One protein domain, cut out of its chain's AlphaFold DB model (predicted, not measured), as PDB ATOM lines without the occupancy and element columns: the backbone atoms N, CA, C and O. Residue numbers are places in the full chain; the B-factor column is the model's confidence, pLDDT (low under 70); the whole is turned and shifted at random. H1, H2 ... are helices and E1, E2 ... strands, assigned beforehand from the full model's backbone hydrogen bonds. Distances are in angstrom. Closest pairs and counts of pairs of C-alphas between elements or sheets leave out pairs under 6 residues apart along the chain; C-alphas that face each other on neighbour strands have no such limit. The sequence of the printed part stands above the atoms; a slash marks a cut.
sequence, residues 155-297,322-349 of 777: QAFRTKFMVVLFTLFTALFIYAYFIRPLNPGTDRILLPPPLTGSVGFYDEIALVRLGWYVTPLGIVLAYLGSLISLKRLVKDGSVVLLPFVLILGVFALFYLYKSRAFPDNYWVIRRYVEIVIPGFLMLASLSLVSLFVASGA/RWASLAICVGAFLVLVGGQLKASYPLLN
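Overview. This is residues 155 to 297 and 322 to 349 of the 777 residues of an uncharacterized protein of Acidobacteria bacterium (UniProt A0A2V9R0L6). H3 and H6 cross closely in the core of a set of mostly crossed helices, with H1 on one side and H7 on the other, H4 folded back from H3, and the short H2 and H5 nearby. The small strand hairpin E1-E2 reaches out at one end. The printed part has 171 residues, with seven named helices and two strands in the order H1 E1 E2 H2 H3 H4 H5 H6 H7; the sheet, E1 - E2, is antiparallel and the class is mostly helix. It is only just compact, close to loose, with a radius of gyration of the C-alphas of 18.2 A and spans of 61 by 42 by 28 A.

Along the chain. E1 is residues 188 to 190 and E2 residues 198 to 200. H1, residues 155 to 182, begins with C-alpha 155 at (2.070, 25.779, -2.199), is 39.7 A long and has a kink of 38 degrees near residue 176. H2 is residues 203 to 214, H3 residues 216 to 234 with 27.2 A, H4 residues 239 to 257 with 26.7 A, H5 residues 265 to 273, and H6 residues 276 to 294 with 26.6 A. H7, residues 322 to 347, is 38.2 A long and ends with C-alpha 347 at (18.397, -22.862, -11.587).

Arrangement. E1 and E2 are an antiparallel hairpin at 148 degrees, with N 189 and O 199 2.9 A apart, within hydrogen-bond range. E1 is apart from H2, for instance. H3 and H6 touch, only just about perpendicular at 72 degrees; their closest C-alphas, of Ala 222 and Ala 284, are 4.0 A apart. H1 touches H3 at a shallow tilt of 23 degrees, opposite ways, closest at the C-alphas of Arg 158 and Val 234, 6.4 A. H3 and H4 are a helical hairpin at a steep tilt of 44 degrees, closest at the C-alphas of Leu 233 and Val 239, 6.4 A. H7 touches H6 at a shallow tilt of 20 degrees, opposite ways, closest at the C-alphas of Phe 292 and Ser 325, 5.4 A. H2 touches H4, closest at the C-alphas of Ala 206 and Leu 256, 5.3 A. H5 is close to H4 but not clearly touching, closest at the C-alphas of Tyr 255 and Arg 271, 6.8 A. H1 and H7 are apart. Every O i to N i+4 pair is within hydrogen-bond range in H3 and H6; the counts are 21 of 24 in H1, 5 of 8 in H2, 13 of 15 in H4, 20 of 22 in H7 and 2 of 5 in H5, where 3 of 6 O i to N i+3 pairs are within range.

Size, cuts and confidence. The C-alphas farthest apart, of Gln 155 and Pro 194, are 62.8 A apart. Residues 298 to 321 are not printed, and C-alphas 297 and 322 are 6.1 A apart across the cut. Of the links printed whole, none is long. Mean pLDDT of the printed part is 87.8; residues 192 to 196 and 296 to 297 are under 70.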
ATOM      1  N   GLN A 155       2.475  26.955  -1.420       74.50
ATOM      2  CA  GLN A 155       2.070  25.779  -2.199       74.50
ATOM      3  C   GLN A 155       2.429  25.900  -3.694       74.50
ATOM      4  O   GLN A 155       2.795  24.906  -4.327       74.50
ATOM      5  N   ALA A 156       2.388  27.114  -4.254       77.38
ATOM      6  CA  ALA A 156       2.780  27.380  -5.638       77.38
ATOM      7  C   ALA A 156       4.269  27.084  -5.892       77.38
ATOM      8  O   ALA A 156       4.611  26.465  -6.898       77.38
ATOM      9  N   PHE A 157       5.152  27.454  -4.956       79.69
ATOM     10  CA  PHE A 157       6.586  27.178  -5.065       79.69
ATOM     11  C   PHE A 157       6.882  25.677  -4.957       79.69
ATOM     12  O   PHE A 157       7.612  25.141  -5.787       79.69
ATOM     13  N   ARG A 158       6.239  24.965  -4.018       78.19
ATOM     14  CA  ARG A 158       6.347  23.494  -3.917       78.19
ATOM     15  C   ARG A 158       5.887  22.787  -5.186       78.19
ATOM     16  O   ARG A 158       6.509  21.818  -5.603       78.19
ATOM     17  N   THR A 159       4.819  23.281  -5.810       83.50
ATOM     18  CA  THR A 159       4.299  22.718  -7.063       83.50
ATOM     19  C   THR A 159       5.286  22.937  -8.210       83.50
ATOM     20  O   THR A 159       5.610  21.980  -8.905       83.50
ATOM     21  N   LYS A 160       5.838  24.150  -8.367       84.12
ATOM     22  CA  LYS A 160       6.883  24.437  -9.369       84.12
ATOM     23  C   LYS A 160       8.141  23.591  -9.142       84.12
ATOM     24  O   LYS A 160       8.642  22.986 -10.083       84.12
ATOM     25  N   PHE A 161       8.611  23.491  -7.897       83.81
ATOM     26  CA  PHE A 161       9.760  22.657  -7.538       83.81
ATOM     27  C   PHE A 161       9.512  21.173  -7.831       83.81
ATOM     28  O   PHE A 161      10.374  20.508  -8.393       83.81
ATOM     29  N   MET A 162       8.321  20.659  -7.509       87.94
ATOM     30  CA  MET A 162       7.933  19.281  -7.819       87.94
ATOM     31  C   MET A 162       7.944  19.019  -9.329       87.94
ATOM     32  O   MET A 162       8.436  17.977  -9.740       87.94
ATOM     33  N   VAL A 163       7.447  19.956 -10.148       88.94
ATOM     34  CA  VAL A 163       7.492  19.836 -11.616       88.94
ATOM     35  C   VAL A 163       8.936  19.771 -12.108       88.94
ATOM     36  O   VAL A 163       9.268  18.857 -12.851       88.94
ATOM     37  N   VAL A 164       9.818  20.663 -11.644       88.75
ATOM     38  CA  VAL A 164      11.249  20.624 -12.006       88.75
ATOM     39  C   VAL A 164      11.882  19.294 -11.595       88.75
ATOM     40  O   VAL A 164      12.562  18.661 -12.401       88.75
ATOM     41  N   LEU A 165      11.623  18.834 -10.371       88.06
ATOM     42  CA  LEU A 165      12.151  17.573  -9.859       88.06
ATOM     43  C   LEU A 165      11.648  16.369 -10.667       88.06
ATOM     44  O   LEU A 165      12.428  15.474 -10.976       88.06
ATOM     45  N   PHE A 166      10.366  16.361 -11.040       92.56
ATOM     46  CA  PHE A 166       9.782  15.330 -11.896       92.56
ATOM     47  C   PHE A 166      10.436  15.334 -13.269       92.56
ATOM     48  O   PHE A 166      10.841  14.272 -13.731       92.56
ATOM     49  N   THR A 167      10.592  16.503 -13.890       93.38
ATOM     50  CA  THR A 167      11.228  16.635 -15.205       93.38
ATOM     51  C   THR A 167      12.666  16.130 -15.166       93.38
ATOM     52  O   THR A 167      13.040  15.313 -16.001       93.38
ATOM     53  N   LEU A 168      13.455  16.538 -14.167       90.50
ATOM     54  CA  LEU A 168      14.838  16.079 -14.003       90.50
ATOM     55  C   LEU A 168      14.919  14.571 -13.746       90.50
ATOM     56  O   LEU A 168      15.733  13.892 -14.364       90.50
ATOM     57  N   PHE A 169      14.064  14.031 -12.876       92.81
ATOM     58  CA  PHE A 169      14.041  12.598 -12.582       92.81
ATOM     59  C   PHE A 169      13.595  11.769 -13.794       92.81
ATOM     60  O   PHE A 169      14.182  10.732 -14.084       92.81
ATOM     61  N   THR A 170      12.605  12.256 -14.545       96.50
ATOM     62  CA  THR A 170      12.149  11.644 -15.804       96.50
ATOM     63  C   THR A 170      13.257  11.657 -16.846       96.50
ATOM     64  O   THR A 170      13.537  10.629 -17.453       96.50
ATOM     65  N   ALA A 171      13.929  12.796 -17.022       94.00
ATOM     66  CA  ALA A 171      15.048  12.924 -17.945       94.00
ATOM     67  C   ALA A 171      16.203  11.988 -17.560       94.00
ATOM     68  O   ALA A 171      16.749  11.309 -18.426       94.00
ATOM     69  N   LEU A 172      16.525  11.886 -16.265       92.56
ATOM     70  CA  LEU A 172      17.538  10.962 -15.756       92.56
ATOM     71  C   LEU A 172      17.153   9.499 -16.004       92.56
ATOM     72  O   LEU A 172      18.002   8.712 -16.408       92.56
ATOM     73  N   PHE A 173      15.886   9.136 -15.793       95.94
ATOM     74  CA  PHE A 173      15.382   7.792 -16.072       95.94
ATOM     75  C   PHE A 173      15.468   7.455 -17.565       95.94
ATOM     76  O   PHE A 173      16.003   6.407 -17.923       95.94
ATOM     77  N   ILE A 174      15.008   8.359 -18.439       97.00
ATOM     78  CA  ILE A 174      15.092   8.190 -19.897       97.00
ATOM     79  C   ILE A 174      16.553   8.054 -20.327       97.00
ATOM     80  O   ILE A 174      16.896   7.144 -21.082       97.00
ATOM     81  N   TYR A 175      17.427   8.914 -19.803       94.94
ATOM     82  CA  TYR A 175      18.855   8.837 -20.063       94.94
ATOM     83  C   TYR A 175      19.430   7.487 -19.624       94.94
ATOM     84  O   TYR A 175      20.043   6.801 -20.433       94.94
ATOM     85  N   ALA A 176      19.198   7.066 -18.380       93.81
ATOM     86  CA  ALA A 176      19.777   5.846 -17.827       93.81
ATOM     87  C   ALA A 176      19.242   4.558 -18.476       93.81
ATOM     88  O   ALA A 176      19.989   3.586 -18.569       93.81
ATOM     89  N   TYR A 177      17.974   4.532 -18.901       95.69
ATOM     90  CA  TYR A 177      17.338   3.334 -19.456       95.69
ATOM     91  C   TYR A 177      17.468   3.225 -20.980       95.69
ATOM     92  O   TYR A 177      17.627   2.120 -21.486       95.69
ATOM     93  N   PHE A 178      17.397   4.342 -21.715       95.94
ATOM     94  CA  PHE A 178      17.359   4.327 -23.185       95.94
ATOM     95  C   PHE A 178      18.613   4.908 -23.841       95.94
ATOM     96  O   PHE A 178      19.055   4.371 -24.848       95.94
ATOM     97  N   ILE A 179      19.195   5.986 -23.304       95.81
ATOM     98  CA  ILE A 179      20.296   6.707 -23.977       95.81
ATOM     99  C   ILE A 179      21.663   6.143 -23.581       95.81
ATOM    100  O   ILE A 179      22.539   5.951 -24.419       95.81
ATOM    101  N   ARG A 180      21.863   5.877 -22.291       92.69
ATOM    102  CA  ARG A 180      23.129   5.399 -21.744       92.69
ATOM    103  C   ARG A 180      23.539   4.030 -22.310       92.69
ATOM    104  O   ARG A 180      24.696   3.934 -22.707       92.69
ATOM    105  N   PRO A 181      22.641   3.032 -22.454       93.62
ATOM    106  CA  PRO A 181      22.986   1.744 -23.067       93.62
ATOM    107  C   PRO A 181      23.513   1.825 -24.503       93.62
ATOM    108  O   PRO A 181      24.190   0.907 -24.949       93.62
ATOM    109  N   LEU A 182      23.211   2.906 -25.234       92.38
ATOM    110  CA  LEU A 182      23.672   3.101 -26.614       92.38
ATOM    111  C   LEU A 182      25.150   3.508 -26.697       92.38
ATOM    112  O   LEU A 182      25.724   3.485 -27.781       92.38
ATOM    113  N   ASN A 183      25.761   3.890 -25.572       88.94
ATOM    114  CA  ASN A 183      27.154   4.312 -25.491       88.94
ATOM    115  C   ASN A 183      27.950   3.286 -24.667       88.94
ATOM    116  O   ASN A 183      28.049   3.448 -23.446       88.94
ATOM    117  N   PRO A 184      28.491   2.225 -25.299       81.00
ATOM    118  CA  PRO A 184      29.251   1.198 -24.596       81.00
ATOM    119  C   PRO A 184      30.470   1.801 -23.893       81.00
ATOM    120  O   PRO A 184      31.190   2.631 -24.456       81.00
ATOM    121  N   GLY A 185      30.692   1.391 -22.644       77.12
ATOM    122  CA  GLY A 185      31.834   1.844 -21.861       77.12
ATOM    123  C   GLY A 185      33.156   1.338 -22.442       77.12
ATOM    124  O   GLY A 185      33.251   0.222 -22.946       77.12
ATOM    125  N   THR A 186      34.208   2.150 -22.339       78.00
ATOM    126  CA  THR A 186      35.572   1.758 -22.743       78.00
ATOM    127  C   THR A 186      36.357   1.083 -21.619       78.00
ATOM    128  O   THR A 186      37.419   0.517 -21.872       78.00
ATOM    129  N   ASP A 187      35.859   1.148 -20.380       80.44
ATOM    130  CA  ASP A 187      36.498   0.551 -19.209       80.44
ATOM    131  C   ASP A 187      36.409  -0.984 -19.306       80.44
ATOM    132  O   ASP A 187      35.316  -1.560 -19.323       80.44
ATOM    133  N   ARG A 188      37.567  -1.654 -19.349       80.38
ATOM    134  CA  ARG A 188      37.672  -3.118 -19.404       80.38
ATOM    135  C   ARG A 188      38.500  -3.642 -18.241       80.38
ATOM    136  O   ARG A 188      39.450  -2.994 -17.804       80.38
ATOM    137  N   ILE A 189      38.156  -4.832 -17.770       81.50
ATOM    138  CA  ILE A 189      38.929  -5.592 -16.791       81.50
ATOM    139  C   ILE A 189      39.484  -6.844 -17.458       81.50
ATOM    140  O   ILE A 189      38.816  -7.466 -18.287       81.50
ATOM    141  N   LEU A 190      40.730  -7.191 -17.134       74.75
ATOM    142  CA  LEU A 190      41.324  -8.439 -17.595       74.75
ATOM    143  C   LEU A 190      40.525  -9.605 -17.020       74.75
ATOM    144  O   LEU A 190      40.173  -9.601 -15.836       74.75
ATOM    145  N   LEU A 191      40.228 -10.585 -17.870       70.50
ATOM    146  CA  LEU A 191      39.666 -11.835 -17.388       70.50
ATOM    147  C   LEU A 191      40.687 -12.492 -16.445       70.50
ATOM    148  O   LEU A 191      41.895 -12.395 -16.693       70.50
ATOM    149  N   PRO A 192      40.238 -13.110 -15.340       58.66
ATOM    150  CA  PRO A 192      41.146 -13.862 -14.492       58.66
ATOM    151  C   PRO A 192      41.790 -14.975 -15.342       58.66
ATOM    152  O   PRO A 192      41.064 -15.659 -16.072       58.66
ATOM    153  N   PRO A 193      43.123 -15.181 -15.268       42.12
ATOM    154  CA  PRO A 193      43.782 -16.331 -15.908       42.12
ATOM    155  C   PRO A 193      43.020 -17.615 -15.561       42.12
ATOM    156  O   PRO A 193      42.528 -17.625 -14.442       42.12
ATOM    157  N   PRO A 194      42.885 -18.643 -16.430       40.66
ATOM    158  CA  PRO A 194      43.524 -18.807 -17.734       40.66
ATOM    159  C   PRO A 194      42.725 -18.189 -18.892       40.66
ATOM    160  O   PRO A 194      43.163 -18.271 -20.038       40.66
ATOM    161  N   LEU A 195      41.565 -17.576 -18.625       50.19
ATOM    162  CA  LEU A 195      40.800 -16.876 -19.652       50.19
ATOM    163  C   LEU A 195      41.621 -15.679 -20.141       50.19
ATOM    164  O   LEU A 195      41.894 -14.737 -19.400       50.19
ATOM    165  N   THR A 196      42.045 -15.715 -21.402       47.19
ATOM    166  CA  THR A 196      42.771 -14.607 -22.022       47.19
ATOM    167  C   THR A 196      41.789 -13.601 -22.598       47.19
ATOM    168  O   THR A 196      40.886 -13.969 -23.347       47.19
ATOM    169  N   GLY A 197      41.993 -12.321 -22.305       72.75
ATOM    170  CA  GLY A 197      41.200 -11.239 -22.874       72.75
ATOM    171  C   GLY A 197      40.776 -10.229 -21.823       72.75
ATOM    172  O   GLY A 197      41.276 -10.201 -20.699       72.75
ATOM    173  N   SER A 198      39.847  -9.368 -22.213       79.62
ATOM    174  CA  SER A 198      39.263  -8.388 -21.309       79.62
ATOM    175  C   SER A 198      37.774  -8.260 -21.566       79.62
ATOM    176  O   SER A 198      37.313  -8.288 -22.710       79.62
ATOM    177  N   VAL A 199      37.031  -8.091 -20.484       85.88
ATOM    178  CA  VAL A 199      35.584  -7.923 -20.495       85.88
ATOM    179  C   VAL A 199      35.245  -6.501 -20.052       85.88
ATOM    180  O   VAL A 199      35.951  -5.916 -19.229       85.88
ATOM    181  N   GLY A 200      34.212  -5.904 -20.647       85.69
ATOM    182  CA  GLY A 200      33.736  -4.581 -20.240       85.69
ATOM    183  C   GLY A 200      33.094  -4.625 -18.853       85.69
ATOM    184  O   GLY A 200      32.589  -5.663 -18.437       85.69
ATOM    185  N   PHE A 201      33.074  -3.505 -18.131       85.50
ATOM    186  CA  PHE A 201      32.327  -3.427 -16.865       85.50
ATOM    187  C   PHE A 201      30.804  -3.411 -17.059       85.50
ATOM    188  O   PHE A 201      30.071  -3.748 -16.128       85.50
ATOM    189  N   TYR A 202      30.332  -3.047 -18.257       88.38
ATOM    190  CA  TYR A 202      28.913  -2.966 -18.612       88.38
ATOM    191  C   TYR A 202      28.087  -2.058 -17.679       88.38
ATOM    192  O   TYR A 202      26.896  -2.286 -17.440       88.38
ATOM    193  N   ASP A 203      28.717  -1.014 -17.135       89.69
ATOM    194  CA  ASP A 203      28.054  -0.045 -16.262       89.69
ATOM    195  C   ASP A 203      26.946   0.717 -17.020       89.69
ATOM    196  O   ASP A 203      25.946   1.127 -16.428       89.69
ATOM    197  N   GLU A 204      27.080   0.885 -18.339       90.44
ATOM    198  CA  GLU A 204      26.123   1.560 -19.218       90.44
ATOM    199  C   GLU A 204      24.741   0.895 -19.268       90.44
ATOM    200  O   GLU A 204      23.736   1.596 -19.402       90.44
ATOM    201  N   ILE A 205      24.677  -0.427 -19.080       91.81
ATOM    202  CA  ILE A 205      23.427  -1.197 -19.053       91.81
ATOM    203  C   ILE A 205      22.930  -1.471 -17.631       91.81
ATOM    204  O   ILE A 205      21.982  -2.230 -17.472       91.81
ATOM    205  N   ALA A 206      23.506  -0.874 -16.582       92.50
ATOM    206  CA  ALA A 206      23.191  -1.223 -15.190       92.50
ATOM    207  C   ALA A 206      21.686  -1.180 -14.848       92.50
ATOM    208  O   ALA A 206      21.175  -2.094 -14.198       92.50
ATOM    209  N   LEU A 207      20.949  -0.163 -15.319       94.69
ATOM    210  CA  LEU A 207      19.501  -0.058 -15.081       94.69
ATOM    211  C   LEU A 207      18.693  -1.072 -15.915       94.69
ATOM    212  O   LEU A 207      17.715  -1.630 -15.418       94.69
ATOM    213  N   VAL A 208      19.121  -1.357 -17.151       93.94
ATOM    214  CA  VAL A 208      18.529  -2.408 -18.001       93.94
ATOM    215  C   VAL A 208      18.751  -3.785 -17.370       93.94
ATOM    216  O   VAL A 208      17.812  -4.568 -17.238       93.94
ATOM    217  N   ARG A 209      19.973  -4.036 -16.892       92.00
ATOM    218  CA  ARG A 209      20.384  -5.237 -16.166       92.00
ATOM    219  C   ARG A 209      19.574  -5.429 -14.890       92.00
ATOM    220  O   ARG A 209      19.106  -6.532 -14.645       92.00
ATOM    221  N   LEU A 210      19.331  -4.373 -14.106       92.50
ATOM    222  CA  LEU A 210      18.416  -4.440 -12.957       92.50
ATOM    223  C   LEU A 210      17.015  -4.911 -13.390       92.50
ATOM    224  O   LEU A 210      16.391  -5.717 -12.696       92.50
ATOM    225  N   GLY A 211      16.551  -4.477 -14.565       92.31
ATOM    226  CA  GLY A 211      15.310  -4.930 -15.194       92.31
ATOM    227  C   GLY A 211      15.247  -6.435 -15.471       92.31
ATOM    228  O   GLY A 211      14.150  -6.986 -15.483       92.31
ATOM    229  N   TRP A 212      16.372  -7.143 -15.599       90.12
ATOM    230  CA  TRP A 212      16.375  -8.613 -15.679       90.12
ATOM    231  C   TRP A 212      15.967  -9.272 -14.353       90.12
ATOM    232  O   TRP A 212      15.419 -10.372 -14.353       90.12
ATOM    233  N   TYR A 213      16.172  -8.578 -13.227       88.50
ATOM    234  CA  TYR A 213      15.898  -9.083 -11.880       88.50
ATOM    235  C   TYR A 213      14.604  -8.561 -11.270       88.50
ATOM    236  O   TYR A 213      14.051  -9.245 -10.419       88.50
ATOM    237  N   VAL A 214      14.105  -7.386 -11.663       91.25
ATOM    238  CA  VAL A 214      12.798  -6.863 -11.201       91.25
ATOM    239  C   VAL A 214      11.719  -6.888 -12.285       91.25
ATOM    240  O   VAL A 214      10.566  -6.581 -11.994       91.25
ATOM    241  N   THR A 215      12.063  -7.332 -13.500       92.06
ATOM    242  CA  THR A 215      11.300  -7.232 -14.763       92.06
ATOM    243  C   THR A 215      11.201  -5.799 -15.322       92.06
ATOM    244  O   THR A 215      11.184  -4.837 -14.547       92.06
ATOM    245  N   PRO A 216      11.053  -5.614 -16.652       93.62
ATOM    246  CA  PRO A 216      10.798  -4.295 -17.243       93.62
ATOM    247  C   PRO A 216       9.541  -3.611 -16.685       93.62
ATOM    248  O   PRO A 216       9.558  -2.412 -16.409       93.62
ATOM    249  N   LEU A 217       8.467  -4.375 -16.436       95.12
ATOM    250  CA  LEU A 217       7.255  -3.853 -15.797       95.12
ATOM    251  C   LEU A 217       7.549  -3.344 -14.379       95.12
ATOM    252  O   LEU A 217       7.083  -2.271 -14.000       95.12
ATOM    253  N   GLY A 218       8.359  -4.078 -13.613       95.19
ATOM    254  CA  GLY A 218       8.792  -3.664 -12.280       95.19
ATOM    255  C   GLY A 218       9.581  -2.356 -12.296       95.19
ATOM    256  O   GLY A 218       9.338  -1.506 -11.444       95.19
ATOM    257  N   ILE A 219      10.449  -2.141 -13.294       96.75
ATOM    258  CA  ILE A 219      11.172  -0.871 -13.477       96.75
ATOM    259  C   ILE A 219      10.198   0.289 -13.721       96.75
ATOM    260  O   ILE A 219      10.307   1.325 -13.065       96.75
ATOM    261  N   VAL A 220       9.219   0.117 -14.616       96.69
ATOM    262  CA  VAL A 220       8.217   1.158 -14.910       96.69
ATOM    263  C   VAL A 220       7.378   1.477 -13.670       96.69
ATOM    264  O   VAL A 220       7.192   2.644 -13.323       96.69
ATOM    265  N   LEU A 221       6.908   0.451 -12.956       97.12
ATOM    266  CA  LEU A 221       6.146   0.634 -11.720       97.12
ATOM    267  C   LEU A 221       6.991   1.293 -10.621       97.12
ATOM    268  O   LEU A 221       6.475   2.149  -9.903       97.12
ATOM    269  N   ALA A 222       8.274   0.951 -10.493       97.75
ATOM    270  CA  ALA A 222       9.191   1.579  -9.542       97.75
ATOM    271  C   ALA A 222       9.465   3.052  -9.887       97.75
ATOM    272  O   ALA A 222       9.508   3.901  -8.994       97.75
ATOM    273  N   TYR A 223       9.584   3.380 -11.176       97.75
ATOM    274  CA  TYR A 223       9.683   4.757 -11.657       97.75
ATOM    275  C   TYR A 223       8.435   5.574 -11.280       97.75
ATOM    276  O   TYR A 223       8.554   6.623 -10.642       97.75
ATOM    277  N   LEU A 224       7.231   5.061 -11.561       97.56
ATOM    278  CA  LEU A 224       5.976   5.705 -11.145       97.56
ATOM    279  C   LEU A 224       5.896   5.856  -9.615       97.56
ATOM    280  O   LEU A 224       5.466   6.893  -9.104       97.56
ATOM    281  N   GLY A 225       6.383   4.860  -8.879       97.00
ATOM    282  CA  GLY A 225       6.383   4.843  -7.419       97.00
ATOM    283  C   GLY A 225       7.339   5.875  -6.841       97.00
ATOM    284  O   GLY A 225       7.051   6.496  -5.815       97.00
ATOM    285  N   SER A 226       8.450   6.117  -7.536       96.50
ATOM    286  CA  SER A 226       9.403   7.179  -7.217       96.50
ATOM    287  C   SER A 226       8.749   8.549  -7.368       96.50
ATOM    288  O   SER A 226       8.825   9.358  -6.447       96.50
ATOM    289  N   LEU A 227       8.021   8.794  -8.465       96.50
ATOM    290  CA  LEU A 227       7.276  10.045  -8.660       96.50
ATOM    291  C   LEU A 227       6.216  10.251  -7.568       96.50
ATOM    292  O   LEU A 227       6.098  11.341  -7.007       96.50
ATOM    293  N   ILE A 228       5.478   9.199  -7.203       95.56
ATOM    294  CA  ILE A 228       4.498   9.253  -6.107       95.56
ATOM    295  C   ILE A 228       5.188   9.561  -4.771       95.56
ATOM    296  O   ILE A 228       4.705  10.404  -4.015       95.56
ATOM    297  N   SER A 229       6.326   8.925  -4.486       94.69
ATOM    298  CA  SER A 229       7.112   9.170  -3.269       94.69
ATOM    299  C   SER A 229       7.612  10.612  -3.201       94.69
ATOM    300  O   SER A 229       7.440  11.277  -2.182       94.69
ATOM    301  N   LEU A 230       8.150  11.131  -4.307       91.38
ATOM    302  CA  LEU A 230       8.605  12.515  -4.429       91.38
ATOM    303  C   LEU A 230       7.452  13.510  -4.243       91.38
ATOM    304  O   LEU A 230       7.602  14.495  -3.518       91.38
ATOM    305  N   LYS A 231       6.273  13.235  -4.817       91.06
ATOM    306  CA  LYS A 231       5.063  14.036  -4.581       91.06
ATOM    307  C   LYS A 231       4.684  14.051  -3.102       91.06
ATOM    308  O   LYS A 231       4.440  15.128  -2.564       91.06
ATOM    309  N   ARG A 232       4.670  12.892  -2.434       89.50
ATOM    310  CA  ARG A 232       4.351  12.793  -0.998       89.50
ATOM    311  C   ARG A 232       5.374  13.523  -0.124       89.50
ATOM    312  O   ARG A 232       5.003  14.127   0.879       89.50
ATOM    313  N   LEU A 233       6.649  13.515  -0.506       86.94
ATOM    314  CA  LEU A 233       7.704  14.247   0.199       86.94
ATOM    315  C   LEU A 233       7.567  15.765   0.035       86.94
ATOM    316  O   LEU A 233       7.591  16.494   1.024       86.94
ATOM    317  N   VAL A 234       7.403  16.249  -1.199       83.38
ATOM    318  CA  VAL A 234       7.422  17.688  -1.512       83.38
ATOM    319  C   VAL A 234       6.072  18.351  -1.246       83.38
ATOM    320  O   VAL A 234       6.005  19.405  -0.612       83.38
ATOM    321  N   LYS A 235       4.983  17.759  -1.745       80.06
ATOM    322  CA  LYS A 235       3.639  18.341  -1.666       80.06
ATOM    323  C   LYS A 235       3.001  18.052  -0.311       80.06
ATOM    324  O   LYS A 235       2.606  18.996   0.374       80.06
ATOM    325  N   ASP A 236       2.978  16.780   0.089       77.38
ATOM    326  CA  ASP A 236       2.291  16.337   1.311       77.38
ATOM    327  C   ASP A 236       3.178  16.500   2.564       77.38
ATOM    328  O   ASP A 236       2.677  16.543   3.686       77.38
ATOM    329  N   GLY A 237       4.496  16.663   2.391       76.56
ATOM    330  CA  GLY A 237       5.443  16.873   3.488       76.56
ATOM    331  C   GLY A 237       5.688  15.624   4.339       76.56
ATOM    332  O   GLY A 237       5.973  15.757   5.528       76.56
ATOM    333  N   SER A 238       5.544  14.422   3.770       82.56
ATOM    334  CA  SER A 238       5.668  13.152   4.499       82.56
ATOM    335  C   SER A 238       7.120  12.813   4.835       82.56
ATOM    336  O   SER A 238       7.804  12.082   4.122       82.56
ATOM    337  N   VAL A 239       7.597  13.331   5.962       83.12
ATOM    338  CA  VAL A 239       8.988  13.183   6.410       83.12
ATOM    339  C   VAL A 239       9.372  11.722   6.706       83.12
ATOM    340  O   VAL A 239      10.535  11.353   6.591       83.12
ATOM    341  N   VAL A 240       8.397  10.865   7.024       86.44
ATOM    342  CA  VAL A 240       8.599   9.437   7.348       86.44
ATOM    343  C   VAL A 240       9.190   8.641   6.177       86.44
ATOM    344  O   VAL A 240       9.906   7.670   6.398       86.44
ATOM    345  N   LEU A 241       8.936   9.063   4.933       88.38
ATOM    346  CA  LEU A 241       9.486   8.420   3.732       88.38
ATOM    347  C   LEU A 241      10.943   8.812   3.452       88.38
ATOM    348  O   LEU A 241      11.604   8.178   2.631       88.38
ATOM    349  N   LEU A 242      11.446   9.859   4.111       88.94
ATOM    350  CA  LEU A 242      12.734  10.462   3.789       88.94
ATOM    351  C   LEU A 242      13.927   9.509   4.005       88.94
ATOM    352  O   LEU A 242      14.748   9.432   3.091       88.94
ATOM    353  N   PRO A 243      14.030   8.732   5.108       92.12
ATOM    354  CA  PRO A 243      15.118   7.765   5.276       92.12
ATOM    355  C   PRO A 243      15.157   6.728   4.151       92.12
ATOM    356  O   PRO A 243      16.211   6.488   3.573       92.12
ATOM    357  N   PHE A 244      13.999   6.162   3.793       95.56
ATOM    358  CA  PHE A 244      13.893   5.171   2.723       95.56
ATOM    359  C   PHE A 244      14.346   5.743   1.374       95.56
ATOM    360  O   PHE A 244      15.193   5.148   0.713       95.56
ATOM    361  N   VAL A 245      13.827   6.914   0.988       94.38
ATOM    362  CA  VAL A 245      14.150   7.543  -0.303       94.38
ATOM    363  C   VAL A 245      15.621   7.952  -0.380       94.38
ATOM    364  O   VAL A 245      16.236   7.768  -1.426       94.38
ATOM    365  N   LEU A 246      16.205   8.465   0.707       92.88
ATOM    366  CA  LEU A 246      17.619   8.846   0.730       92.88
ATOM    367  C   LEU A 246      18.541   7.628   0.670       92.88
ATOM    368  O   LEU A 246      19.478   7.630  -0.122       92.88
ATOM    369  N   ILE A 247      18.274   6.584   1.459       94.62
ATOM    370  CA  ILE A 247      19.097   5.368   1.455       94.62
ATOM    371  C   ILE A 247      19.017   4.690   0.084       94.62
ATOM    372  O   ILE A 247      20.051   4.450  -0.538       94.62
ATOM    373  N   LEU A 248      17.806   4.449  -0.429       96.44
ATOM    374  CA  LEU A 248      17.622   3.863  -1.756       96.44
ATOM    375  C   LEU A 248      18.256   4.736  -2.844       96.44
ATOM    376  O   LEU A 248      18.938   4.211  -3.718       96.44
ATOM    377  N   GLY A 249      18.058   6.054  -2.786       93.56
ATOM    378  CA  GLY A 249      18.592   7.001  -3.760       93.56
ATOM    379  C   GLY A 249      20.117   7.008  -3.802       93.56
ATOM    380  O   GLY A 249      20.685   6.922  -4.885       93.56
ATOM    381  N   VAL A 250      20.789   7.047  -2.646       90.81
ATOM    382  CA  VAL A 250      22.260   7.001  -2.574       90.81
ATOM    383  C   VAL A 250      22.797   5.695  -3.152       90.81
ATOM    384  O   VAL A 250      23.692   5.729  -3.995       90.81
ATOM    385  N   PHE A 251      22.232   4.553  -2.754       91.88
ATOM    386  CA  PHE A 251      22.660   3.246  -3.256       91.88
ATOM    387  C   PHE A 251      22.390   3.086  -4.752       91.88
ATOM    388  O   PHE A 251      23.273   2.655  -5.492       91.88
ATOM    389  N   ALA A 252      21.196   3.464  -5.212       93.81
ATOM    390  CA  ALA A 252      20.824   3.388  -6.617       93.81
ATOM    391  C   ALA A 252      21.711   4.301  -7.471       93.81
ATOM    392  O   ALA A 252      22.254   3.842  -8.467       93.81
ATOM    393  N   LEU A 253      21.926   5.559  -7.072       90.75
ATOM    394  CA  LEU A 253      22.798   6.481  -7.808       90.75
ATOM    395  C   LEU A 253      24.239   5.976  -7.863       90.75
ATOM    396  O   LEU A 253      24.863   6.049  -8.915       90.75
ATOM    397  N   PHE A 254      24.764   5.445  -6.760       89.00
ATOM    398  CA  PHE A 254      26.136   4.956  -6.707       89.00
ATOM    399  C   PHE A 254      26.328   3.699  -7.565       89.00
ATOM    400  O   PHE A 254      27.162   3.700  -8.471       89.00
ATOM    401  N   TYR A 255      25.528   2.656  -7.324       90.12
ATOM    402  CA  TYR A 255      25.717   1.350  -7.957       90.12
ATOM    403  C   TYR A 255      25.164   1.257  -9.374       90.12
ATOM    404  O   TYR A 255      25.727   0.522 -10.180       90.12
ATOM    405  N   LEU A 256      24.110   2.008  -9.713       91.75
ATOM    406  CA  LEU A 256      23.661   2.080 -11.104       91.75
ATOM    407  C   LEU A 256      24.584   2.965 -11.938       91.75
ATOM    408  O   LEU A 256      24.639   2.774 -13.146       91.75
ATOM    409  N   TYR A 257      25.324   3.906 -11.340       89.19
ATOM    410  CA  TYR A 257      26.342   4.662 -12.068       89.19
ATOM    411  C   TYR A 257      27.609   3.833 -12.295       89.19
ATOM    412  O   TYR A 257      28.038   3.711 -13.438       89.19
ATOM    413  N   LYS A 258      28.187   3.238 -11.246       86.06
ATOM    414  CA  LYS A 258      29.302   2.288 -11.375       86.06
ATOM    415  C   LYS A 258      29.110   1.105 -10.433       86.06
ATOM    416  O   LYS A 258      29.105   1.276  -9.214       86.06
ATOM    417  N   SER A 259      29.038  -0.096 -10.999       82.19
ATOM    418  CA  SER A 259      28.820  -1.343 -10.258       82.19
ATOM    419  C   SER A 259      29.980  -1.687  -9.316       82.19
ATOM    420  O   SER A 259      29.760  -2.247  -8.241       82.19
ATOM    421  N   ARG A 260      31.219  -1.320  -9.692       81.38
ATOM    422  CA  ARG A 260      32.459  -1.587  -8.928       81.38
ATOM    423  C   ARG A 260      32.565  -3.048  -8.474       81.38
ATOM    424  O   ARG A 260      32.982  -3.352  -7.355       81.38
ATOM    425  N   ALA A 261      32.153  -3.942  -9.358       83.50
ATOM    426  CA  ALA A 261      32.223  -5.380  -9.197       83.50
ATOM    427  C   ALA A 261      32.727  -5.994 -10.506       83.50
ATOM    428  O   ALA A 261      32.674  -5.356 -11.559       83.50
ATOM    429  N   PHE A 262      33.227  -7.226 -10.433       85.88
ATOM    430  CA  PHE A 262      33.494  -8.002 -11.637       85.88
ATOM    431  C   PHE A 262      32.174  -8.151 -12.425       85.88
ATOM    432  O   PHE A 262      31.147  -8.395 -11.792       85.88
ATOM    433  N   PRO A 263      32.161  -7.954 -13.757       87.12
ATOM    434  CA  PRO A 263      30.936  -7.715 -14.531       87.12
ATOM    435  C   PRO A 263      30.012  -8.924 -14.690       87.12
ATOM    436  O   PRO A 263      28.895  -8.761 -15.192       87.12
ATOM    437  N   ASP A 264      30.473 -10.106 -14.292       87.94
ATOM    438  CA  ASP A 264      29.673 -11.325 -14.242       87.94
ATOM    439  C   ASP A 264      28.412 -11.115 -13.387       87.94
ATOM    440  O   ASP A 264      28.436 -10.460 -12.336       87.94
ATOM    441  N   ASN A 265      27.288 -11.651 -13.863       87.06
ATOM    442  CA  ASN A 265      25.980 -11.434 -13.259       87.06
ATOM    443  C   ASN A 265      25.951 -11.847 -11.788       87.06
ATOM    444  O   ASN A 265      25.348 -11.131 -10.986       87.06
ATOM    445  N   TYR A 266      26.651 -12.927 -11.427       82.62
ATOM    446  CA  TYR A 266      26.776 -13.377 -10.042       82.62
ATOM    447  C   TYR A 266      27.364 -12.308  -9.114       82.62
ATOM    448  O   TYR A 266      26.890 -12.108  -7.996       82.62
ATOM    449  N   TRP A 267      28.384 -11.584  -9.573       86.12
ATOM    450  CA  TRP A 267      29.094 -10.604  -8.755       86.12
ATOM    451  C   TRP A 267      28.398  -9.246  -8.737       86.12
ATOM    452  O   TRP A 267      28.288  -8.629  -7.673       86.12
ATOM    453  N   VAL A 268      27.879  -8.782  -9.878       88.94
ATOM    454  CA  VAL A 268      27.207  -7.474  -9.966       88.94
ATOM    455  C   VAL A 268      25.892  -7.462  -9.191       88.94
ATOM    456  O   VAL A 268      25.599  -6.481  -8.502       88.94
ATOM    457  N   ILE A 269      25.104  -8.543  -9.245       88.88
ATOM    458  CA  ILE A 269      23.775  -8.573  -8.618       88.88
ATOM    459  C   ILE A 269      23.815  -8.380  -7.100       88.88
ATOM    460  O   ILE A 269      22.887  -7.814  -6.514       88.88
ATOM    461  N   ARG A 270      24.920  -8.776  -6.462       90.12
ATOM    462  CA  ARG A 270      25.150  -8.620  -5.022       90.12
ATOM    463  C   ARG A 270      25.010  -7.178  -4.552       90.12
ATOM    464  O   ARG A 270      24.439  -6.937  -3.495       90.12
ATOM    465  N   ARG A 271      25.438  -6.217  -5.376       89.31
ATOM    466  CA  ARG A 271      25.331  -4.780  -5.075       89.31
ATOM    467  C   ARG A 271      23.893  -4.272  -5.061       89.31
ATOM    468  O   ARG A 271      23.607  -3.245  -4.452       89.31
ATOM    469  N   TYR A 272      22.980  -4.976  -5.727       92.06
ATOM    470  CA  TYR A 272      21.581  -4.574  -5.805       92.06
ATOM    471  C   TYR A 272      20.698  -5.262  -4.764       92.06
ATOM    472  O   TYR A 272      19.611  -4.763  -4.477       92.06
ATOM    473  N   VAL A 273      21.137  -6.383  -4.187       91.88
ATOM    474  CA  VAL A 273      20.315  -7.186  -3.268       91.88
ATOM    475  C   VAL A 273      20.020  -6.466  -1.954       91.88
ATOM    476  O   VAL A 273      18.887  -6.540  -1.490       91.88
ATOM    477  N   GLU A 274      20.963  -5.680  -1.436       91.81
ATOM    478  CA  GLU A 274      20.849  -5.007  -0.132       91.81
ATOM    479  C   GLU A 274      19.624  -4.085  -0.007       91.81
ATOM    480  O   GLU A 274      18.815  -4.236   0.907       91.81
ATOM    481  N   ILE A 275      19.483  -3.114  -0.917       94.38
ATOM    482  CA  ILE A 275      18.371  -2.147  -0.894       94.38
ATOM    483  C   ILE A 275      17.809  -1.812  -2.274       94.38
ATOM    484  O   ILE A 275      16.640  -1.456  -2.374       94.38
ATOM    485  N   VAL A 276      18.583  -1.940  -3.355       95.44
ATOM    486  CA  VAL A 276      18.132  -1.509  -4.689       95.44
ATOM    487  C   VAL A 276      16.973  -2.381  -5.178       95.44
ATOM    488  O   VAL A 276      15.911  -1.859  -5.491       95.44
ATOM    489  N   ILE A 277      17.116  -3.707  -5.170       94.38
ATOM    490  CA  ILE A 277      16.046  -4.644  -5.544       94.38
ATOM    491  C   ILE A 277      14.829  -4.511  -4.624       94.38
ATOM    492  O   ILE A 277      13.745  -4.228  -5.143       94.38
ATOM    493  N   PRO A 278      14.944  -4.683  -3.289       94.56
ATOM    494  CA  PRO A 278      13.771  -4.584  -2.426       94.56
ATOM    495  C   PRO A 278      13.153  -3.180  -2.476       94.56
ATOM    496  O   PRO A 278      11.933  -3.058  -2.527       94.56
ATOM    497  N   GLY A 279      13.955  -2.118  -2.568       96.00
ATOM    498  CA  GLY A 279      13.477  -0.744  -2.692       96.00
ATOM    499  C   GLY A 279      12.704  -0.484  -3.985       96.00
ATOM    500  O   GLY A 279      11.630   0.114  -3.941       96.00
ATOM    501  N   PHE A 280      13.176  -0.988  -5.131       96.50
ATOM    502  CA  PHE A 280      12.432  -0.908  -6.393       96.50
ATOM    503  C   PHE A 280      11.114  -1.689  -6.323       96.50
ATOM    504  O   PHE A 280      10.089  -1.187  -6.782       96.50
ATOM    505  N   LEU A 281      11.097  -2.868  -5.693       94.31
ATOM    506  CA  LEU A 281       9.861  -3.633  -5.480       94.31
ATOM    507  C   LEU A 281       8.884  -2.911  -4.536       94.31
ATOM    508  O   LEU A 281       7.676  -2.913  -4.783       94.31
ATOM    509  N   MET A 282       9.381  -2.238  -3.494       95.62
ATOM    510  CA  MET A 282       8.566  -1.403  -2.604       95.62
ATOM    511  C   MET A 282       7.972  -0.197  -3.346       95.62
ATOM    512  O   MET A 282       6.794   0.111  -3.169       95.62
ATOM    513  N   LEU A 283       8.740   0.456  -4.224       97.25
ATOM    514  CA  LEU A 283       8.244   1.539  -5.079       97.25
ATOM    515  C   LEU A 283       7.223   1.037  -6.110       97.25
ATOM    516  O   LEU A 283       6.193   1.676  -6.316       97.25
ATOM    517  N   ALA A 284       7.458  -0.125  -6.719       96.06
ATOM    518  CA  ALA A 284       6.493  -0.749  -7.619       96.06
ATOM    519  C   ALA A 284       5.174  -1.061  -6.894       96.06
ATOM    520  O   ALA A 284       4.093  -0.746  -7.392       96.06
ATOM    521  N   SER A 285       5.268  -1.585  -5.670       94.25
ATOM    522  CA  SER A 285       4.114  -1.830  -4.801       94.25
ATOM    523  C   SER A 285       3.381  -0.531  -4.459       94.25
ATOM    524  O   SER A 285       2.154  -0.479  -4.516       94.25
ATOM    525  N   LEU A 286       4.114   0.551  -4.176       94.94
ATOM    526  CA  LEU A 286       3.534   1.865  -3.907       94.94
ATOM    527  C   LEU A 286       2.707   2.393  -5.089       94.94
ATOM    528  O   LEU A 286       1.657   2.998  -4.860       94.94
ATOM    529  N   SER A 287       3.141   2.157  -6.329       95.38
ATOM    530  CA  SER A 287       2.372   2.504  -7.532       95.38
ATOM    531  C   SER A 287       1.051   1.758  -7.606       95.38
ATOM    532  O   SER A 287       0.006   2.391  -7.766       95.38
ATOM    533  N   LEU A 288       1.084   0.434  -7.437       93.38
ATOM    534  CA  LEU A 288      -0.112  -0.408  -7.496       93.38
ATOM    535  C   LEU A 288      -1.105  -0.039  -6.388       93.38
ATOM    536  O   LEU A 288      -2.281   0.204  -6.657       93.38
ATOM    537  N   VAL A 289      -0.621   0.114  -5.152       91.81
ATOM    538  CA  VAL A 289      -1.457   0.530  -4.018       91.81
ATOM    539  C   VAL A 289      -2.050   1.918  -4.257       91.81
ATOM    540  O   VAL A 289      -3.231   2.137  -4.003       91.81
ATOM    541  N   SER A 290      -1.267   2.865  -4.779       90.56
ATOM    542  CA  SER A 290      -1.767   4.218  -5.053       90.56
ATOM    543  C   SER A 290      -2.819   4.235  -6.163       90.56
ATOM    544  O   SER A 290      -3.790   4.984  -6.052       90.56
ATOM    545  N   LEU A 291      -2.671   3.396  -7.194       89.25
ATOM    546  CA  LEU A 291      -3.667   3.213  -8.252       89.25
ATOM    547  C   LEU A 291      -4.977   2.641  -7.689       89.25
ATOM    548  O   LEU A 291      -6.058   3.166  -7.965       89.25
ATOM    549  N   PHE A 292      -4.880   1.604  -6.855       86.62
ATOM    550  CA  PHE A 292      -6.038   0.993  -6.209       86.62
ATOM    551  C   PHE A 292      -6.761   1.983  -5.284       86.62
ATOM    552  O   PHE A 292      -7.977   2.154  -5.383       86.62
ATOM    553  N   VAL A 293      -6.032   2.727  -4.449       86.25
ATOM    554  CA  VAL A 293      -6.624   3.739  -3.557       86.25
ATOM    555  C   VAL A 293      -7.282   4.872  -4.352       86.25
ATOM    556  O   VAL A 293      -8.412   5.253  -4.045       86.25
ATOM    557  N   ALA A 294      -6.641   5.365  -5.418       82.94
ATOM    558  CA  ALA A 294      -7.194   6.413  -6.282       82.94
ATOM    559  C   ALA A 294      -8.490   5.989  -7.001       82.94
ATOM    560  O   ALA A 294      -9.323   6.834  -7.331       82.94
ATOM    561  N   SER A 295      -8.714   4.681  -7.185       76.81
ATOM    562  CA  SER A 295      -9.968   4.147  -7.732       76.81
ATOM    563  C   SER A 295     -11.173   4.288  -6.783       76.81
ATOM    564  O   SER A 295     -12.311   4.033  -7.183       76.81
ATOM    565  N   GLY A 296     -10.963   4.800  -5.565       66.00
ATOM    566  CA  GLY A 296     -12.000   5.068  -4.569       66.00
ATOM    567  C   GLY A 296     -12.272   3.889  -3.640       66.00
ATOM    568  O   GLY A 296     -13.343   3.846  -3.053       66.00
ATOM    569  N   ALA A 297     -11.354   2.922  -3.516       54.72
ATOM    570  CA  ALA A 297     -11.517   1.706  -2.709       54.72
ATOM    571  C   ALA A 297     -11.746   1.964  -1.202       54.72
ATOM    572  O   ALA A 297     -12.456   1.193  -0.567       54.72
ATOM    573  N   ARG A 322     -13.163   0.238  -9.320       82.31
ATOM    574  CA  ARG A 322     -12.524  -0.594  -8.281       82.31
ATOM    575  C   ARG A 322     -12.183  -1.993  -8.799       82.31
ATOM    576  O   ARG A 322     -11.077  -2.466  -8.573       82.31
ATOM    577  N   TRP A 323     -13.101  -2.648  -9.507       85.56
ATOM    578  CA  TRP A 323     -12.836  -3.969 -10.088       85.56
ATOM    579  C   TRP A 323     -11.782  -3.907 -11.193       85.56
ATOM    580  O   TRP A 323     -10.900  -4.758 -11.237       85.56
ATOM    581  N   ALA A 324     -11.806  -2.865 -12.027       86.75
ATOM    582  CA  ALA A 324     -10.783  -2.635 -13.041       86.75
ATOM    583  C   ALA A 324      -9.404  -2.377 -12.414       86.75
ATOM    584  O   ALA A 324      -8.418  -2.974 -12.837       86.75
ATOM    585  N   SER A 325      -9.313  -1.533 -11.377       87.00
ATOM    586  CA  SER A 325      -8.041  -1.276 -10.689       87.00
ATOM    587  C   SER A 325      -7.518  -2.518  -9.969       87.00
ATOM    588  O   SER A 325      -6.319  -2.786 -10.033       87.00
ATOM    589  N   LEU A 326      -8.401  -3.310  -9.351       89.44
ATOM    590  CA  LEU A 326      -8.052  -4.594  -8.749       89.44
ATOM    591  C   LEU A 326      -7.529  -5.569  -9.805       89.44
ATOM    592  O   LEU A 326      -6.458  -6.135  -9.618       89.44
ATOM    593  N   ALA A 327      -8.234  -5.719 -10.928       90.94
ATOM    594  CA  ALA A 327      -7.817  -6.584 -12.027       90.94
ATOM    595  C   ALA A 327      -6.455  -6.162 -12.597       90.94
ATOM    596  O   ALA A 327      -5.605  -7.016 -12.830       90.94
ATOM    597  N   ILE A 328      -6.200  -4.855 -12.742       90.50
ATOM    598  CA  ILE A 328      -4.889  -4.330 -13.155       90.50
ATOM    599  C   ILE A 328      -3.816  -4.656 -12.111       90.50
ATOM    600  O   ILE A 328      -2.731  -5.097 -12.480       90.50
ATOM    601  N   CYS A 329      -4.094  -4.465 -10.817       91.31
ATOM    602  CA  CYS A 329      -3.129  -4.755  -9.755       91.31
ATOM    603  C   CYS A 329      -2.802  -6.249  -9.674       91.31
ATOM    604  O   CYS A 329      -1.631  -6.611  -9.583       91.31
ATOM    605  N   VAL A 330      -3.820  -7.109  -9.752       91.75
ATOM    606  CA  VAL A 330      -3.666  -8.569  -9.772       91.75
ATOM    607  C   VAL A 330      -2.931  -9.003 -11.036       91.75
ATOM    608  O   VAL A 330      -1.973  -9.761 -10.942       91.75
ATOM    609  N   GLY A 331      -3.305  -8.483 -12.205       93.31
ATOM    610  CA  GLY A 331      -2.626  -8.767 -13.468       93.31
ATOM    611  C   GLY A 331      -1.154  -8.356 -13.439       93.31
ATOM    612  O   GLY A 331      -0.286  -9.158 -13.768       93.31
ATOM    613  N   ALA A 332      -0.848  -7.143 -12.968       92.31
ATOM    614  CA  ALA A 332       0.526  -6.678 -12.799       92.31
ATOM    615  C   ALA A 332       1.301  -7.562 -11.815       92.31
ATOM    616  O   ALA A 332       2.419  -7.969 -12.116       92.31
ATOM    617  N   PHE A 333       0.705  -7.912 -10.672       91.44
ATOM    618  CA  PHE A 333       1.309  -8.826  -9.704       91.44
ATOM    619  C   PHE A 333       1.614 -10.198 -10.323       91.44
ATOM    620  O   PHE A 333       2.737 -10.680 -10.196       91.44
ATOM    621  N   LEU A 334       0.665 -10.793 -11.051       92.88
ATOM    622  CA  LEU A 334       0.851 -12.076 -11.734       92.88
ATOM    623  C   LEU A 334       1.952 -12.007 -12.799       92.88
ATOM    624  O   LEU A 334       2.760 -12.925 -12.887       92.88
ATOM    625  N   VAL A 335       2.035 -10.916 -13.566       92.19
ATOM    626  CA  VAL A 335       3.112 -10.708 -14.550       92.19
ATOM    627  C   VAL A 335       4.471 -10.584 -13.859       92.19
ATOM    628  O   VAL A 335       5.439 -11.199 -14.309       92.19
ATOM    629  N   LEU A 336       4.556  -9.836 -12.755       91.00
ATOM    630  CA  LEU A 336       5.789  -9.705 -11.976       91.00
ATOM    631  C   LEU A 336       6.229 -11.065 -11.416       91.00
ATOM    632  O   LEU A 336       7.366 -11.473 -11.641       91.00
ATOM    633  N   VAL A 337       5.332 -11.786 -10.737       89.94
ATOM    634  CA  VAL A 337       5.617 -13.105 -10.148       89.94
ATOM    635  C   VAL A 337       5.960 -14.129 -11.230       89.94
ATOM    636  O   VAL A 337       6.972 -14.817 -11.114       89.94
ATOM    637  N   GLY A 338       5.185 -14.191 -12.314       90.31
ATOM    638  CA  GLY A 338       5.452 -15.073 -13.450       90.31
ATOM    639  C   GLY A 338       6.807 -14.790 -14.100       90.31
ATOM    640  O   GLY A 338       7.551 -15.722 -14.401       90.31
ATOM    641  N   GLY A 339       7.182 -13.513 -14.237       87.88
ATOM    642  CA  GLY A 339       8.508 -13.108 -14.704       87.88
ATOM    643  C   GLY A 339       9.636 -13.573 -13.778       87.88
ATOM    644  O   GLY A 339      10.638 -14.102 -14.257       87.88
ATOM    645  N   GLN A 340       9.465 -13.445 -12.456       87.25
ATOM    646  CA  GLN A 340      10.445 -13.921 -11.469       87.25
ATOM    647  C   GLN A 340      10.603 -15.442 -11.470       87.25
ATOM    648  O   GLN A 340      11.729 -15.944 -11.381       87.25
ATOM    649  N   LEU A 341       9.486 -16.167 -11.569       87.69
ATOM    650  CA  LEU A 341       9.479 -17.622 -11.666       87.69
ATOM    651  C   LEU A 341      10.186 -18.061 -12.946       87.69
ATOM    652  O   LEU A 341      11.122 -18.846 -12.861       87.69
ATOM    653  N   LYS A 342       9.837 -17.478 -14.099       87.00
ATOM    654  CA  LYS A 342      10.498 -17.759 -15.382       87.00
ATOM    655  C   LYS A 342      12.005 -17.504 -15.324       87.00
ATOM    656  O   LYS A 342      12.771 -18.330 -15.802       87.00
ATOM    657  N   ALA A 343      12.430 -16.385 -14.734       84.19
ATOM    658  CA  ALA A 343      13.846 -16.044 -14.622       84.19
ATOM    659  C   ALA A 343      14.613 -16.994 -13.692       84.19
ATOM    660  O   ALA A 343      15.783 -17.253 -13.927       84.19
ATOM    661  N   SER A 344      13.972 -17.505 -12.637       84.44
ATOM    662  CA  SER A 344      14.635 -18.368 -11.648       84.44
ATOM    663  C   SER A 344      14.549 -19.857 -12.003       84.44
ATOM    664  O   SER A 344      15.390 -20.630 -11.553       84.44
ATOM    665  N   TYR A 345      13.552 -20.256 -12.800       87.00
ATOM    666  CA  TYR A 345      13.209 -21.647 -13.105       87.00
ATOM    667  C   TYR A 345      14.397 -22.529 -13.520       87.00
ATOM    668  O   TYR A 345      14.525 -23.602 -12.932       87.00
ATOM    669  N   PRO A 346      15.303 -22.101 -14.428       85.69
ATOM    670  CA  PRO A 346      16.396 -22.966 -14.880       85.69
ATOM    671  C   PRO A 346      17.353 -23.412 -13.764       85.69
ATOM    672  O   PRO A 346      17.994 -24.452 -13.882       85.69
ATOM    673  N   LEU A 347      17.427 -22.651 -12.665       82.25
ATOM    674  CA  LEU A 347      18.397 -22.862 -11.587       82.25
ATOM    675  C   LEU A 347      17.766 -23.247 -10.241       82.25
ATOM    676  O   LEU A 347      18.492 -23.503  -9.284       82.25
ATOM    677  N   LEU A 348      16.432 -23.299 -10.122       82.88
ATOM    678  CA  LEU A 348      15.769 -23.565  -8.832       82.88
ATOM    679  C   LEU A 348      16.185 -24.910  -8.214       82.88
ATOM    680  O   LEU A 348      16.440 -24.963  -7.005       82.88
ATOM    681  N   ASN A 349      16.289 -25.941  -9.058       83.75
ATOM    682  CA  ASN A 349      16.625 -27.321  -8.689       83.75
ATOM    683  C   ASN A 349      18.098 -27.676  -8.945       83.75
ATOM    684  O   ASN A 349      18.443 -28.853  -8.955       83.75
TER     685      ASN A 349